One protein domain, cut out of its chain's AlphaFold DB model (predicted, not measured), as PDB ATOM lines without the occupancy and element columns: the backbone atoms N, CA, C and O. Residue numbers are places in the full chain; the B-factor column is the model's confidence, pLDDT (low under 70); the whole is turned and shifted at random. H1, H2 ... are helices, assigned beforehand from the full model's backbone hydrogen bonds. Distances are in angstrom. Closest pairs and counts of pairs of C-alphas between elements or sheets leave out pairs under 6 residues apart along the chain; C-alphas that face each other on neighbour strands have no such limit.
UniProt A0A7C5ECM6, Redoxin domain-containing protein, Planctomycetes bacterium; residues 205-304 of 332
ATOM      1  N   SER A 205     138.796 149.830 198.063       86.31
ATOM      2  CA  SER A 205     139.564 150.886 197.445       86.31
ATOM      3  C   SER A 205     139.822 150.694 195.953       86.31
ATOM      4  O   SER A 205     140.033 151.664 195.228       86.31
ATOM      5  N   TRP A 206     139.756 149.453 195.471       82.44
ATOM      6  CA  TRP A 206     139.772 149.162 194.039       82.44
ATOM      7  C   TRP A 206     138.444 149.522 193.376       82.44
ATOM      8  O   TRP A 206     138.433 150.020 192.251       82.44
ATOM      9  N   LEU A 207     137.329 149.349 194.098       87.56
ATOM     10  CA  LEU A 207     135.983 149.666 193.608       87.56
ATOM     11  C   LEU A 207     135.788 151.154 193.298       87.56
ATOM     12  O   LEU A 207     134.842 151.512 192.598       87.56
ATOM     13  N   VAL A 208     136.693 152.028 193.753       87.94
ATOM     14  CA  VAL A 208     136.715 153.434 193.335       87.94
ATOM     15  C   VAL A 208     136.733 153.518 191.806       87.94
ATOM     16  O   VAL A 208     135.947 154.272 191.226       87.94
ATOM     17  N   TRP A 209     137.558 152.704 191.141       83.69
ATOM     18  CA  TRP A 209     137.765 152.672 189.684       83.69
ATOM     19  C   TRP A 209     136.688 151.918 188.900       83.69
ATOM     20  O   TRP A 209     136.597 152.075 187.686       83.69
ATOM     21  N   ASP A 210     135.840 151.148 189.576       81.50
ATOM     22  CA  ASP A 210     134.757 150.406 188.937       81.50
ATOM     23  C   ASP A 210     133.514 151.298 188.785       81.50
ATOM     24  O   ASP A 210     132.937 151.769 189.766       81.50
ATOM     25  N   HIS A 211     133.098 151.573 187.548       82.44
ATOM     26  CA  HIS A 211     131.951 152.437 187.236       82.44
ATOM     27  C   HIS A 211     130.597 151.707 187.215       82.44
ATOM     28  O   HIS A 211     129.580 152.330 186.913       82.44
ATOM     29  N   SER A 212     130.558 150.415 187.534       81.75
ATOM     30  CA  SER A 212     129.327 149.631 187.516       81.75
ATOM     31  C   SER A 212     128.384 149.973 188.676       81.75
ATOM     32  O   SER A 212     128.787 150.296 189.796       81.75
ATOM     33  N   GLU A 213     127.080 149.834 188.422       84.50
ATOM     34  CA  GLU A 213     126.050 149.934 189.462       84.50
ATOM     35  C   GLU A 213     126.206 148.825 190.520       84.50
ATOM     36  O   GLU A 213     125.884 149.026 191.691       84.50
ATOM     37  N   ALA A 214     126.738 147.663 190.124       81.25
ATOM     38  CA  ALA A 214     127.024 146.551 191.023       81.25
ATOM     39  C   ALA A 214     128.079 146.928 192.075       81.25
ATOM     40  O   ALA A 214     127.836 146.736 193.267       81.25
ATOM     41  N   ALA A 215     129.193 147.541 191.658       85.00
ATOM     42  CA  ALA A 215     130.227 148.031 192.568       85.00
ATOM     43  C   ALA A 215     129.687 149.089 193.542       85.00
ATOM     44  O   ALA A 215     129.952 149.019 194.743       85.00
ATOM     45  N   ALA A 216     128.872 150.030 193.053       88.56
ATOM     46  CA  ALA A 216     128.238 151.043 193.900       88.56
ATOM     47  C   ALA A 216     127.309 150.414 194.959       88.56
ATOM     48  O   ALA A 216     127.453 150.689 196.152       88.56
ATOM     49  N   LYS A 217     126.416 149.500 194.549       90.00
ATOM     50  CA  LYS A 217     125.526 148.762 195.465       90.00
ATOM     51  C   LYS A 217     126.298 147.911 196.467       90.00
ATOM     52  O   LYS A 217     125.864 147.751 197.612       90.00
ATOM     53  N   PHE A 218     127.428 147.349 196.051       90.44
ATOM     54  CA  PHE A 218     128.267 146.563 196.938       90.44
ATOM     55  C   PHE A 218     128.925 147.445 198.001       90.44
ATOM     56  O   PHE A 218     128.806 147.134 199.182       90.44
ATOM     57  N   LEU A 219     129.500 148.593 197.625       93.38
ATOM     58  CA  LEU A 219     130.022 149.574 198.584       93.38
ATOM     59  C   LEU A 219     128.947 150.045 199.577       93.38
ATOM     60  O   LEU A 219     129.217 150.124 200.774       93.38
ATOM     61  N   ASP A 220     127.717 150.295 199.121       94.19
ATOM     62  CA  ASP A 220     126.588 150.628 200.004       94.19
ATOM     63  C   ASP A 220     126.265 149.498 200.985       94.19
ATOM     64  O   ASP A 220     126.034 149.725 202.179       94.19
ATOM     65  N   THR A 221     126.276 148.264 200.488       93.88
ATOM     66  CA  THR A 221     126.046 147.068 201.297       93.88
ATOM     67  C   THR A 221     127.137 146.912 202.352       93.88
ATOM     68  O   THR A 221     126.818 146.694 203.516       93.88
ATOM     69  N   LEU A 222     128.410 147.083 201.992       95.50
ATOM     70  CA  LEU A 222     129.526 146.983 202.932       95.50
ATOM     71  C   LEU A 222     129.495 148.091 203.978       95.50
ATOM     72  O   LEU A 222     129.615 147.794 205.164       95.50
ATOM     73  N   ALA A 223     129.248 149.334 203.563       95.88
ATOM     74  CA  ALA A 223     129.142 150.484 204.457       95.88
ATOM     75  C   ALA A 223     128.053 150.316 205.531       95.88
ATOM     76  O   ALA A 223     128.191 150.842 206.636       95.88
ATOM     77  N   THR A 224     126.979 149.582 205.223       95.00
ATOM     78  CA  THR A 224     125.807 149.442 206.103       95.00
ATOM     79  C   THR A 224     125.731 148.106 206.839       95.00
ATOM     80  O   THR A 224     125.297 148.077 207.988       95.00
ATOM     81  N   LYS A 225     126.133 147.002 206.201       95.00
ATOM     82  CA  LYS A 225     125.897 145.636 206.696       95.00
ATOM     83  C   LYS A 225     127.155 144.878 207.094       95.00
ATOM     84  O   LYS A 225     127.015 143.849 207.750       95.00
ATOM     85  N   SER A 226     128.352 145.333 206.710       96.00
ATOM     86  CA  SER A 226     129.567 144.616 207.106       96.00
ATOM     87  C   SER A 226     129.663 144.565 208.636       96.00
ATOM     88  O   SER A 226     129.457 145.601 209.282       96.00
ATOM     89  N   PRO A 227     129.988 143.407 209.242       96.06
ATOM     90  CA  PRO A 227     130.191 143.322 210.685       96.06
ATOM     91  C   PRO A 227     131.447 144.092 211.130       96.06
ATOM     92  O   PRO A 227     131.503 144.571 212.263       96.06
ATOM     93  N   HIS A 228     132.407 144.306 210.225       96.62
ATOM     94  CA  HIS A 228     133.688 144.951 210.505       96.62
ATOM     95  C   HIS A 228     133.616 146.469 210.345       96.62
ATOM     96  O   HIS A 228     133.238 146.987 209.292       96.62
ATOM     97  N   ARG A 229     134.017 147.205 211.387       96.75
ATOM     98  CA  ARG A 229     134.045 148.676 211.360       96.75
ATOM     99  C   ARG A 229     135.065 149.182 210.344       96.75
ATOM    100  O   ARG A 229     134.787 150.136 209.631       96.75
ATOM    101  N   GLU A 230     136.191 148.497 210.226       95.94
ATOM    102  CA  GLU A 230     137.254 148.748 209.259       95.94
ATOM    103  C   GLU A 230     136.716 148.695 207.825       95.94
ATOM    104  O   GLU A 230     136.939 149.613 207.040       95.94
ATOM    105  N   VAL A 231     135.926 147.665 207.501       97.06
ATOM    106  CA  VAL A 231     135.315 147.497 206.174       97.06
ATOM    107  C   VAL A 231     134.245 148.557 205.922       97.06
ATOM    108  O   VAL A 231     134.209 149.130 204.834       97.06
ATOM    109  N   ARG A 232     133.407 148.882 206.921       97.81
ATOM    110  CA  ARG A 232     132.430 149.979 206.794       97.81
ATOM    111  C   ARG A 232     133.121 151.309 206.487       97.81
ATOM    112  O   ARG A 232     132.708 152.011 205.567       97.81
ATOM    113  N   GLY A 233     134.189 151.628 207.218       97.62
ATOM    114  CA  GLY A 233     134.985 152.837 207.007       97.62
ATOM    115  C   GLY A 233     135.636 152.870 205.627       97.62
ATOM    116  O   GLY A 233     135.539 153.876 204.931       97.62
ATOM    117  N   ALA A 234     136.238 151.757 205.197       97.06
ATOM    118  CA  ALA A 234     136.874 151.647 203.887       97.06
ATOM    119  C   ALA A 234     135.867 151.821 202.740       97.06
ATOM    120  O   ALA A 234     136.142 152.534 201.776       97.06
ATOM    121  N   ALA A 235     134.675 151.230 202.864       97.00
ATOM    122  CA  ALA A 235     133.608 151.374 201.879       97.00
ATOM    123  C   ALA A 235     133.108 152.823 201.781       97.00
ATOM    124  O   ALA A 235     132.930 153.351 200.684       97.00
ATOM    125  N   LEU A 236     132.916 153.494 202.921       97.00
ATOM    126  CA  LEU A 236     132.530 154.906 202.972       97.00
ATOM    127  C   LEU A 236     133.619 155.818 202.380       97.00
ATOM    128  O   LEU A 236     133.294 156.731 201.621       97.00
ATOM    129  N   LEU A 237     134.897 155.555 202.669       96.19
ATOM    130  CA  LEU A 237     136.021 156.299 202.092       96.19
ATOM    131  C   LEU A 237     136.083 156.118 200.568       96.19
ATOM    132  O   LEU A 237     136.188 157.100 199.833       96.19
ATOM    133  N   ALA A 238     135.917 154.887 200.077       95.06
ATOM    134  CA  ALA A 238     135.857 154.595 198.646       95.06
ATOM    135  C   ALA A 238     134.674 155.297 197.956       95.06
ATOM    136  O   ALA A 238     134.825 155.845 196.861       95.06
ATOM    137  N   LYS A 239     133.504 155.354 198.608       93.75
ATOM    138  CA  LYS A 239     132.357 156.134 198.119       93.75
ATOM    139  C   LYS A 239     132.686 157.621 198.013       93.75
ATOM    140  O   LYS A 239     132.406 158.215 196.974       93.75
ATOM    141  N   ALA A 240     133.299 158.213 199.039       93.00
ATOM    142  CA  ALA A 240     133.693 159.622 199.016       93.00
ATOM    143  C   ALA A 240     134.679 159.922 197.872       93.00
ATOM    144  O   ALA A 240     134.485 160.885 197.127       93.00
ATOM    145  N   ALA A 241     135.681 159.060 197.674       91.06
ATOM    146  CA  ALA A 241     136.633 159.171 196.570       91.06
ATOM    147  C   ALA A 241     135.942 159.088 195.195       91.06
ATOM    148  O   ALA A 241     136.228 159.884 194.299       91.06
ATOM    149  N   LYS A 242     134.979 158.170 195.036       89.56
ATOM    150  CA  LYS A 242     134.199 158.027 193.800       89.56
ATOM    151  C   LYS A 242     133.368 159.276 193.493       89.56
ATOM    152  O   LYS A 242     133.415 159.770 192.371       89.56
ATOM    153  N   MET A 243     132.670 159.818 194.495       87.81
ATOM    154  CA  MET A 243     131.885 161.053 194.355       87.81
ATOM    155  C   MET A 243     132.764 162.207 193.867       87.81
ATOM    156  O   MET A 243     132.416 162.881 192.899       87.81
ATOM    157  N   ARG A 244     133.946 162.384 194.469       84.69
ATOM    158  CA  ARG A 244     134.893 163.424 194.047       84.69
ATOM    159  C   ARG A 244     135.319 163.280 192.593       84.69
ATOM    160  O   ARG A 244     135.313 164.268 191.862       84.69
ATOM    161  N   ARG A 245     135.698 162.068 192.178       81.50
ATOM    162  CA  ARG A 245     136.180 161.828 190.812       81.50
ATOM    163  C   ARG A 245     135.103 162.104 189.774       81.50
ATOM    164  O   ARG A 245     135.392 162.712 188.749       81.50
ATOM    165  N   ASP A 246     133.871 161.694 190.042       76.06
ATOM    166  CA  ASP A 246     132.767 161.828 189.091       76.06
ATOM    167  C   ASP A 246     132.260 163.295 188.996       76.06
ATOM    168  O   ASP A 246     131.170 163.566 188.496       76.06
ATOM    169  N   GLY A 247     133.055 164.269 189.467       67.38
ATOM    170  CA  GLY A 247     132.779 165.705 189.400       67.38
ATOM    171  C   GLY A 247     131.834 166.201 190.493       67.38
ATOM    172  O   GLY A 247     131.588 167.405 190.597       67.38
ATOM    173  N   ALA A 248     131.342 165.307 191.354       56.16
ATOM    174  CA  ALA A 248     130.653 165.690 192.569       56.16
ATOM    175  C   ALA A 248     131.695 166.121 193.612       56.16
ATOM    176  O   ALA A 248     131.938 165.451 194.615       56.16
ATOM    177  N   ALA A 249     132.212 167.343 193.453       60.53
ATOM    178  CA  ALA A 249     132.606 168.189 194.584       60.53
ATOM    179  C   ALA A 249     131.349 168.582 195.392       60.53
ATOM    180  O   ALA A 249     131.096 169.751 195.692       60.53
ATOM    181  N   SER A 250     130.478 167.603 195.652       68.12
ATOM    182  CA  SER A 250     129.200 167.825 196.280       68.12
ATOM    183  C   SER A 250     129.441 167.976 197.764       68.12
ATOM    184  O   SER A 250     130.286 167.318 198.377       68.12
ATOM    185  N   LYS A 251     128.644 168.852 198.360       83.00
ATOM    186  CA  LYS A 251     128.526 168.991 199.809       83.00
ATOM    187  C   LYS A 251     128.371 167.628 200.500       83.00
ATOM    188  O   LYS A 251     128.795 167.495 201.641       83.00
ATOM    189  N   ASP A 252     127.838 166.627 199.799       86.94
ATOM    190  CA  ASP A 252     127.668 165.261 200.286       86.94
ATOM    191  C   ASP A 252     129.000 164.512 200.430       86.94
ATOM    192  O   ASP A 252     129.200 163.843 201.440       86.94
ATOM    193  N   ALA A 253     129.938 164.657 199.482       90.31
ATOM    194  CA  ALA A 253     131.278 164.083 199.617       90.31
ATOM    195  C   ALA A 253     132.000 164.692 200.828       90.31
ATOM    196  O   ALA A 253     132.547 163.968 201.657       90.31
ATOM    197  N   LEU A 254     131.919 166.017 200.991       91.75
ATOM    198  CA  LEU A 254     132.496 166.712 202.144       91.75
ATOM    199  C   LEU A 254     131.821 166.304 203.467       91.75
ATOM    200  O   LEU A 254     132.500 166.094 204.470       91.75
ATOM    201  N   ALA A 255     130.494 166.156 203.487       93.38
ATOM    202  CA  ALA A 255     129.753 165.697 204.663       93.38
ATOM    203  C   ALA A 255     130.127 164.256 205.056       93.38
ATOM    204  O   ALA A 255     130.295 163.954 206.242       93.38
ATOM    205  N   LEU A 256     130.307 163.383 204.064       94.81
ATOM    206  CA  LEU A 256     130.750 162.012 204.280       94.81
ATOM    207  C   LEU A 256     132.187 161.966 204.815       94.81
ATOM    208  O   LEU A 256     132.443 161.286 205.805       94.81
ATOM    209  N   LEU A 257     133.105 162.741 204.230       96.25
ATOM    210  CA  LEU A 257     134.482 162.842 204.718       96.25
ATOM    211  C   LEU A 257     134.542 163.379 206.153       96.25
ATOM    212  O   LEU A 257     135.279 162.843 206.969       96.25
ATOM    213  N   ARG A 258     133.723 164.373 206.513       97.12
ATOM    214  CA  ARG A 258     133.652 164.877 207.900       97.12
ATOM    215  C   ARG A 258     133.141 163.820 208.880       97.12
ATOM    216  O   ARG A 258     133.637 163.736 210.000       97.12
ATOM    217  N   THR A 259     132.182 162.999 208.452       96.88
ATOM    218  CA  THR A 259     131.737 161.831 209.227       96.88
ATOM    219  C   THR A 259     132.890 160.846 209.426       96.88
ATOM    220  O   THR A 259     133.110 160.393 210.542       96.88
ATOM    221  N   LEU A 260     133.668 160.557 208.380       98.06
ATOM    222  CA  LEU A 260     134.835 159.671 208.463       98.06
ATOM    223  C   LEU A 260     135.933 160.221 209.380       98.06
ATOM    224  O   LEU A 260     136.414 159.495 210.245       98.06
ATOM    225  N   ALA A 261     136.282 161.501 209.241       98.00
ATOM    226  CA  ALA A 261     137.278 162.170 210.078       98.00
ATOM    227  C   ALA A 261     136.934 162.059 211.570       98.00
ATOM    228  O   ALA A 261     137.802 161.794 212.393       98.00
ATOM    229  N   LYS A 262     135.649 162.194 211.917       98.06
ATOM    230  CA  LYS A 262     135.173 162.110 213.300       98.06
ATOM    231  C   LYS A 262     134.993 160.671 213.786       98.06
ATOM    232  O   LYS A 262     135.541 160.288 214.816       98.06
ATOM    233  N   ASP A 263     134.191 159.886 213.077       98.00
ATOM    234  CA  ASP A 263     133.679 158.605 213.569       98.00
ATOM    235  C   ASP A 263     134.603 157.429 213.218       98.00
ATOM    236  O   ASP A 263     134.354 156.311 213.668       98.00
ATOM    237  N   TYR A 264     135.655 157.658 212.421       98.00
ATOM    238  CA  TYR A 264     136.657 156.665 212.008       98.00
ATOM    239  C   TYR A 264     138.105 157.169 212.212       98.00
ATOM    240  O   TYR A 264     139.034 156.650 211.589       98.00
ATOM    241  N   ALA A 265     138.309 158.145 213.107       97.56
ATOM    242  CA  ALA A 265     139.613 158.731 213.454       97.56
ATOM    243  C   ALA A 265     140.681 157.694 213.847       97.56
ATOM    244  O   ALA A 265     141.842 157.800 213.455       97.56
ATOM    245  N   ASP A 266     140.265 156.679 214.603       96.81
ATOM    246  CA  ASP A 266     141.088 155.611 215.177       96.81
ATOM    247  C   ASP A 266     141.183 154.361 214.288       96.81
ATOM    248  O   ASP A 266     141.941 153.442 214.589       96.81
ATOM    249  N   VAL A 267     140.403 154.299 213.207       97.19
ATOM    250  CA  VAL A 267     140.302 153.095 212.379       97.19
ATOM    251  C   VAL A 267     141.488 153.031 211.423       97.19
ATOM    252  O   VAL A 267     141.645 153.956 210.625       97.19
ATOM    253  N   PRO A 268     142.301 151.959 211.437       96.31
ATOM    254  CA  PRO A 268     143.415 151.822 210.510       96.31
ATOM    255  C   PRO A 268     142.948 151.887 209.057       96.31
ATOM    256  O   PRO A 268     141.948 151.276 208.674       96.31
ATOM    257  N   HIS A 269     143.695 152.613 208.233       94.62
ATOM    258  CA  HIS A 269     143.492 152.602 206.794       94.62
ATOM    259  C   HIS A 269     143.760 151.183 206.248       94.62
ATOM    260  O   HIS A 269     144.666 150.510 206.750       94.62
ATOM    261  N   PRO A 270     143.052 150.704 205.201       91.31
ATOM    262  CA  PRO A 270     143.273 149.353 204.670       91.31
ATOM    263  C   PRO A 270     144.712 149.081 204.214       91.31
ATOM    264  O   PRO A 270     145.118 147.923 204.132       91.31
ATOM    265  N   TRP A 271     145.481 150.142 203.963       88.69
ATOM    266  CA  TRP A 271     146.900 150.095 203.616       88.69
ATOM    267  C   TRP A 271     147.788 150.861 204.599       88.69
ATOM    268  O   TRP A 271     148.757 151.509 204.220       88.69
ATOM    269  N   ALA A 272     147.436 150.839 205.884       90.19
ATOM    270  CA  ALA A 272     148.203 151.512 206.928       90.19
ATOM    271  C   ALA A 272     149.655 151.013 207.059       90.19
ATOM    272  O   ALA A 272     150.459 151.688 207.688       90.19
ATOM    273  N   LYS A 273     149.998 149.837 206.511       86.44
ATOM    274  CA  LYS A 273     151.380 149.324 206.511       86.44
ATOM    275  C   LYS A 273     152.207 149.890 205.358       86.44
ATOM    276  O   LYS A 273     153.429 149.870 205.428       86.44
ATOM    277  N   GLU A 274     151.537 150.336 204.304       83.38
ATOM    278  CA  GLU A 274     152.117 150.808 203.052       83.38
ATOM    279  C   GLU A 274     152.110 152.349 202.954       83.38
ATOM    280  O   GLU A 274     152.690 152.911 202.032       83.38
ATOM    281  N   ILE A 275     151.448 153.039 203.890       83.31
ATOM    282  CA  ILE A 275     151.309 154.500 203.927       83.31
ATOM    283  C   ILE A 275     152.008 155.053 205.164       83.31
ATOM    284  O   ILE A 275     151.668 154.687 206.285       83.31
ATOM    285  N   GLU A 276     152.913 156.011 204.974       80.25
ATOM    286  CA  GLU A 276     153.657 156.629 206.080       80.25
ATOM    287  C   GLU A 276     152.933 157.826 206.720       80.25
ATOM    288  O   GLU A 276     153.083 158.081 207.912       80.25
ATOM    289  N   SER A 277     152.137 158.573 205.947       85.56
ATOM    290  CA  SER A 277     151.642 159.900 206.356       85.56
ATOM    291  C   SER A 277     150.205 159.937 206.892       85.56
ATOM    292  O   SER A 277     149.877 160.828 207.670       85.56
ATOM    293  N   TYR A 278     149.340 158.997 206.499       90.69
ATOM    294  CA  TYR A 278     147.929 158.940 206.914       90.69
ATOM    295  C   TYR A 278     147.488 157.491 207.173       90.69
ATOM    296  O   TYR A 278     146.828 156.839 206.371       90.69
ATOM    297  N   THR A 279     147.874 156.950 208.326       93.75
ATOM    298  CA  THR A 279     147.676 155.527 208.655       93.75
ATOM    299  C   THR A 279     146.262 155.176 209.126       93.75
ATOM    300  O   THR A 279     145.955 153.994 209.287       93.75
ATOM    301  N   THR A 280     145.373 156.156 209.318       97.19
ATOM    302  CA  THR A 280     143.966 155.935 209.694       97.19
ATOM    303  C   THR A 280     142.998 156.442 208.629       97.19
ATOM    304  O   THR A 280     143.315 157.325 207.832       97.19
ATOM    305  N   ILE A 281     141.785 155.889 208.617       97.38
ATOM    306  CA  ILE A 281     140.695 156.319 207.736       97.38
ATOM    307  C   ILE A 281     140.305 157.769 208.027       97.38
ATOM    308  O   ILE A 281     140.057 158.528 207.092       97.38
ATOM    309  N   GLY A 282     140.282 158.179 209.298       97.56
ATOM    310  CA  GLY A 282     140.021 159.574 209.640       97.56
ATOM    311  C   GLY A 282     141.114 160.519 209.146       97.56
ATOM    312  O   GLY A 282     140.782 161.528 208.537       97.56
ATOM    313  N   ALA A 283     142.396 160.161 209.292       97.00
ATOM    314  CA  ALA A 283     143.501 160.958 208.752       97.00
ATOM    315  C   ALA A 283     143.445 161.052 207.216       97.00
ATOM    316  O   ALA A 283     143.668 162.120 206.644       97.00
ATOM    317  N   ALA A 284     143.084 159.953 206.542       96.06
ATOM    318  CA  ALA A 284     142.821 159.971 205.107       96.06
ATOM    319  C   ALA A 284     141.683 160.950 204.775       96.06
ATOM    320  O   ALA A 284     141.828 161.780 203.885       96.06
ATOM    321  N   ALA A 285     140.578 160.926 205.526       96.69
ATOM    322  CA  ALA A 285     139.462 161.837 205.302       96.69
ATOM    323  C   ALA A 285     139.813 163.313 205.568       96.69
ATOM    324  O   ALA A 285     139.391 164.179 204.805       96.69
ATOM    325  N   GLU A 286     140.603 163.616 206.601       96.50
ATOM    326  CA  GLU A 286     141.079 164.974 206.902       96.50
ATOM    327  C   GLU A 286     141.932 165.553 205.775       96.50
ATOM    328  O   GLU A 286     141.742 166.710 205.389       96.50
ATOM    329  N   ARG A 287     142.817 164.738 205.190       94.44
ATOM    330  CA  ARG A 287     143.601 165.122 204.012       94.44
ATOM    331  C   ARG A 287     142.694 165.529 202.849       94.44
ATOM    332  O   ARG A 287     142.909 166.571 202.232       94.44
ATOM    333  N   GLU A 288     141.661 164.735 202.581       92.00
ATOM    334  CA  GLU A 288     140.726 164.993 201.483       92.00
ATOM    335  C   GLU A 288     139.847 166.226 201.751       92.00
ATOM    336  O   GLU A 288     139.564 167.003 200.838       92.00
ATOM    337  N   ILE A 289     139.440 166.453 203.007       93.69
ATOM    338  CA  ILE A 289     138.744 167.681 203.425       93.69
ATOM    339  C   ILE A 289     139.630 168.898 203.165       93.69
ATOM    340  O   ILE A 289     139.168 169.875 202.573       93.69
ATOM    341  N   PHE A 290     140.899 168.837 203.575       92.69
ATOM    342  CA  PHE A 290     141.839 169.936 203.388       92.69
ATOM    343  C   PHE A 290     141.984 170.303 201.909       92.69
ATOM    344  O   PHE A 290     141.923 171.487 201.570       92.69
ATOM    345  N   GLU A 291     142.118 169.309 201.026       90.06
ATOM    346  CA  GLU A 291     142.203 169.535 199.583       90.06
ATOM    347  C   GLU A 291     140.936 170.215 199.041       90.06
ATOM    348  O   GLU A 291     141.027 171.241 198.364       90.06
ATOM    349  N   LEU A 292     139.751 169.704 199.396       87.69
ATOM    350  CA  LEU A 292     138.468 170.248 198.936       87.69
ATOM    351  C   LEU A 292     138.199 171.681 199.420       87.69
ATOM    352  O   LEU A 292     137.538 172.456 198.727       87.69
ATOM    353  N   GLU A 293     138.674 172.043 200.610       88.88
ATOM    354  CA  GLU A 293     138.414 173.358 201.200       88.88
ATOM    355  C   GLU A 293     139.455 174.415 200.798       88.88
ATOM    356  O   GLU A 293     139.100 175.596 200.664       88.88
ATOM    357  N   ASN A 294     140.707 173.997 200.565       89.19
ATOM    358  CA  ASN A 294     141.854 174.904 200.445       89.19
ATOM    359  C   ASN A 294     142.599 174.825 199.105       89.19
ATOM    360  O   ASN A 294     143.196 175.823 198.710       89.19
ATOM    361  N   LEU A 295     142.571 173.690 198.395       90.12
ATOM    362  CA  LEU A 295     143.396 173.456 197.196       90.12
ATOM    363  C   LEU A 295     142.597 173.431 195.880       90.12
ATOM    364  O   LEU A 295     143.126 173.066 194.832       90.12
ATOM    365  N   VAL A 296     141.329 173.843 195.907       86.56
ATOM    366  CA  VAL A 296     140.487 173.931 194.704       86.56
ATOM    367  C   VAL A 296     140.701 175.239 193.936       86.56
ATOM    368  O   VAL A 296     141.045 176.278 194.504       86.56
ATOM    369  N   VAL A 297     140.448 175.204 192.624       89.06
ATOM    370  CA  VAL A 297     140.601 176.358 191.720       89.06
ATOM    371  C   VAL A 297     139.863 177.590 192.256       89.06
ATOM    372  O   VAL A 297     138.685 177.529 192.606       89.06
ATOM    373  N   GLY A 298     140.567 178.724 192.297       89.38
ATOM    374  CA  GLY A 298     140.042 180.009 192.770       89.38
ATOM    375  C   GLY A 298     140.243 180.281 194.265       89.38
ATOM    376  O   GLY A 298     139.977 181.398 194.709       89.38
ATOM    377  N   LYS A 299     140.733 179.311 195.048       89.12
ATOM    378  CA  LYS A 299     141.144 179.544 196.441       89.12
ATOM    379  C   LYS A 299     142.544 180.168 196.518       89.12
ATOM    380  O   LYS A 299     143.377 179.908 195.648       89.12
ATOM    381  N   PRO A 300     142.834 180.975 197.555       93.00
ATOM    382  CA  PRO A 300     144.206 181.373 197.856       93.00
ATOM    383  C   PRO A 300     145.060 180.138 198.166       93.00
ATOM    384  O   PRO A 300     144.674 179.330 199.007       93.00
ATOM    385  N   ALA A 301     146.220 180.012 197.518       93.38
ATOM    386  CA  ALA A 301     147.172 178.950 197.834       93.38
ATOM    387  C   ALA A 301     147.681 179.087 199.287       93.38
ATOM    388  O   ALA A 301     147.970 180.221 199.702       93.38
ATOM    389  N   PRO A 302     147.825 177.977 200.042       94.12
ATOM    390  CA  PRO A 302     148.489 177.987 201.342       94.12
ATOM    391  C   PRO A 302     149.892 178.578 201.232       94.12
ATOM    392  O   PRO A 302     150.591 178.355 200.241       94.12
ATOM    393  N   ASP A 303     150.297 179.349 202.237       95.38
ATOM    394  CA  ASP A 303     151.646 179.899 202.256       95.38
ATOM    395  C   ASP A 303     152.663 178.806 202.605       95.38
ATOM    396  O   ASP A 303     152.375 177.895 203.383       95.38
ATOM    397  N   ILE A 304     153.854 178.914 202.027       95.75
ATOM    398  CA  ILE A 304     154.990 178.041 202.328       95.75
ATOM    399  C   ILE A 304     156.041 178.940 202.950       95.75
ATOM    400  O   ILE A 304     156.436 179.916 202.323       95.75
TER     401      ILE A 304
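This is residues 205 to 304 of the 332 residues of the protein "Redoxin domain-containing protein" of Planctomycetes bacterium (UniProt A0A7C5ECM6). Three helices, H2, H3 and H4, make a small up-and-down bundle whose centres form a triangle, and H1 packs on H2 away from H3 and H4. A long loop, residues 264 to 280, joins H3 to H4, and a tail with no named element, residues 295 to 304, follows H4. The printed part has 100 residues with four named helices, H1, H2, H3 and H4 in that order, and no named strand; the class is all helix, with 57 residues in the helices. The whole is compact, with a radius of gyration of the C-alphas of 13.7 A and spans of 43 by 29 by 22 A.

The printed part begins at Ser 205. H1 is residues 213 to 225, starting at C-alpha 213 at (126.050, 149.934, 189.462), 17.8 A from first to last C-alpha. H2, the longest helix, is residues 229 to 245, 24.5 A long, starting at C-alpha 229 at (134.045, 148.676, 211.360). H3 is residues 251 to 263, 18.0 A long. H4 is residues 281 to 294, 20.0 A long, ending at C-alpha 294 at (141.854, 174.904, 200.445).

H2 is the hub and touches the three other helices. H2 and H3 form a helical hairpin at a shallow tilt of 25 degrees, opposite ways; their closest C-alphas are those of Ala 240 and Ala 253, 5.1 A apart. H3 and H4 touch in a helical hairpin, opposite ways, with a tilt of 38 degrees that is only just steep; their closest C-alphas, those of Ala 261 and Gly 282, are 3.8 A apart. H2 touches H4 with residues 233 to 237 alone, and H4 touches H2 with residues 281 to 285 alone; the closest C-alphas are those of Gly 233 and Ile 281, 6.7 A apart. These two helices run the same way at a shallow tilt of 22 degrees. H2, H3 and H4 are an up-and-down bundle, each running against the one before it. H1 touches H2 in a helical hairpin, opposite ways, at a tilt of 37 degrees that is only just steep; the closest C-alphas are those of Ala 223 and Arg 232, 4.1 A apart. H1 is apart from H3 and from H4. In H1, H2, H3 and H4 every O i to N i+4 pair is within hydrogen-bond range.

The C-alphas farthest apart are those of Lys 225 and Ile 304, 43.8 A. The printed part has no cut. The links from H1 to H2 and from H2 to H3 are tight, and the link from H3 to H4, with 17 residues, is long. The mean pLDDT of the printed part of this model is 90.6, and residues 247 to 250 are under 70.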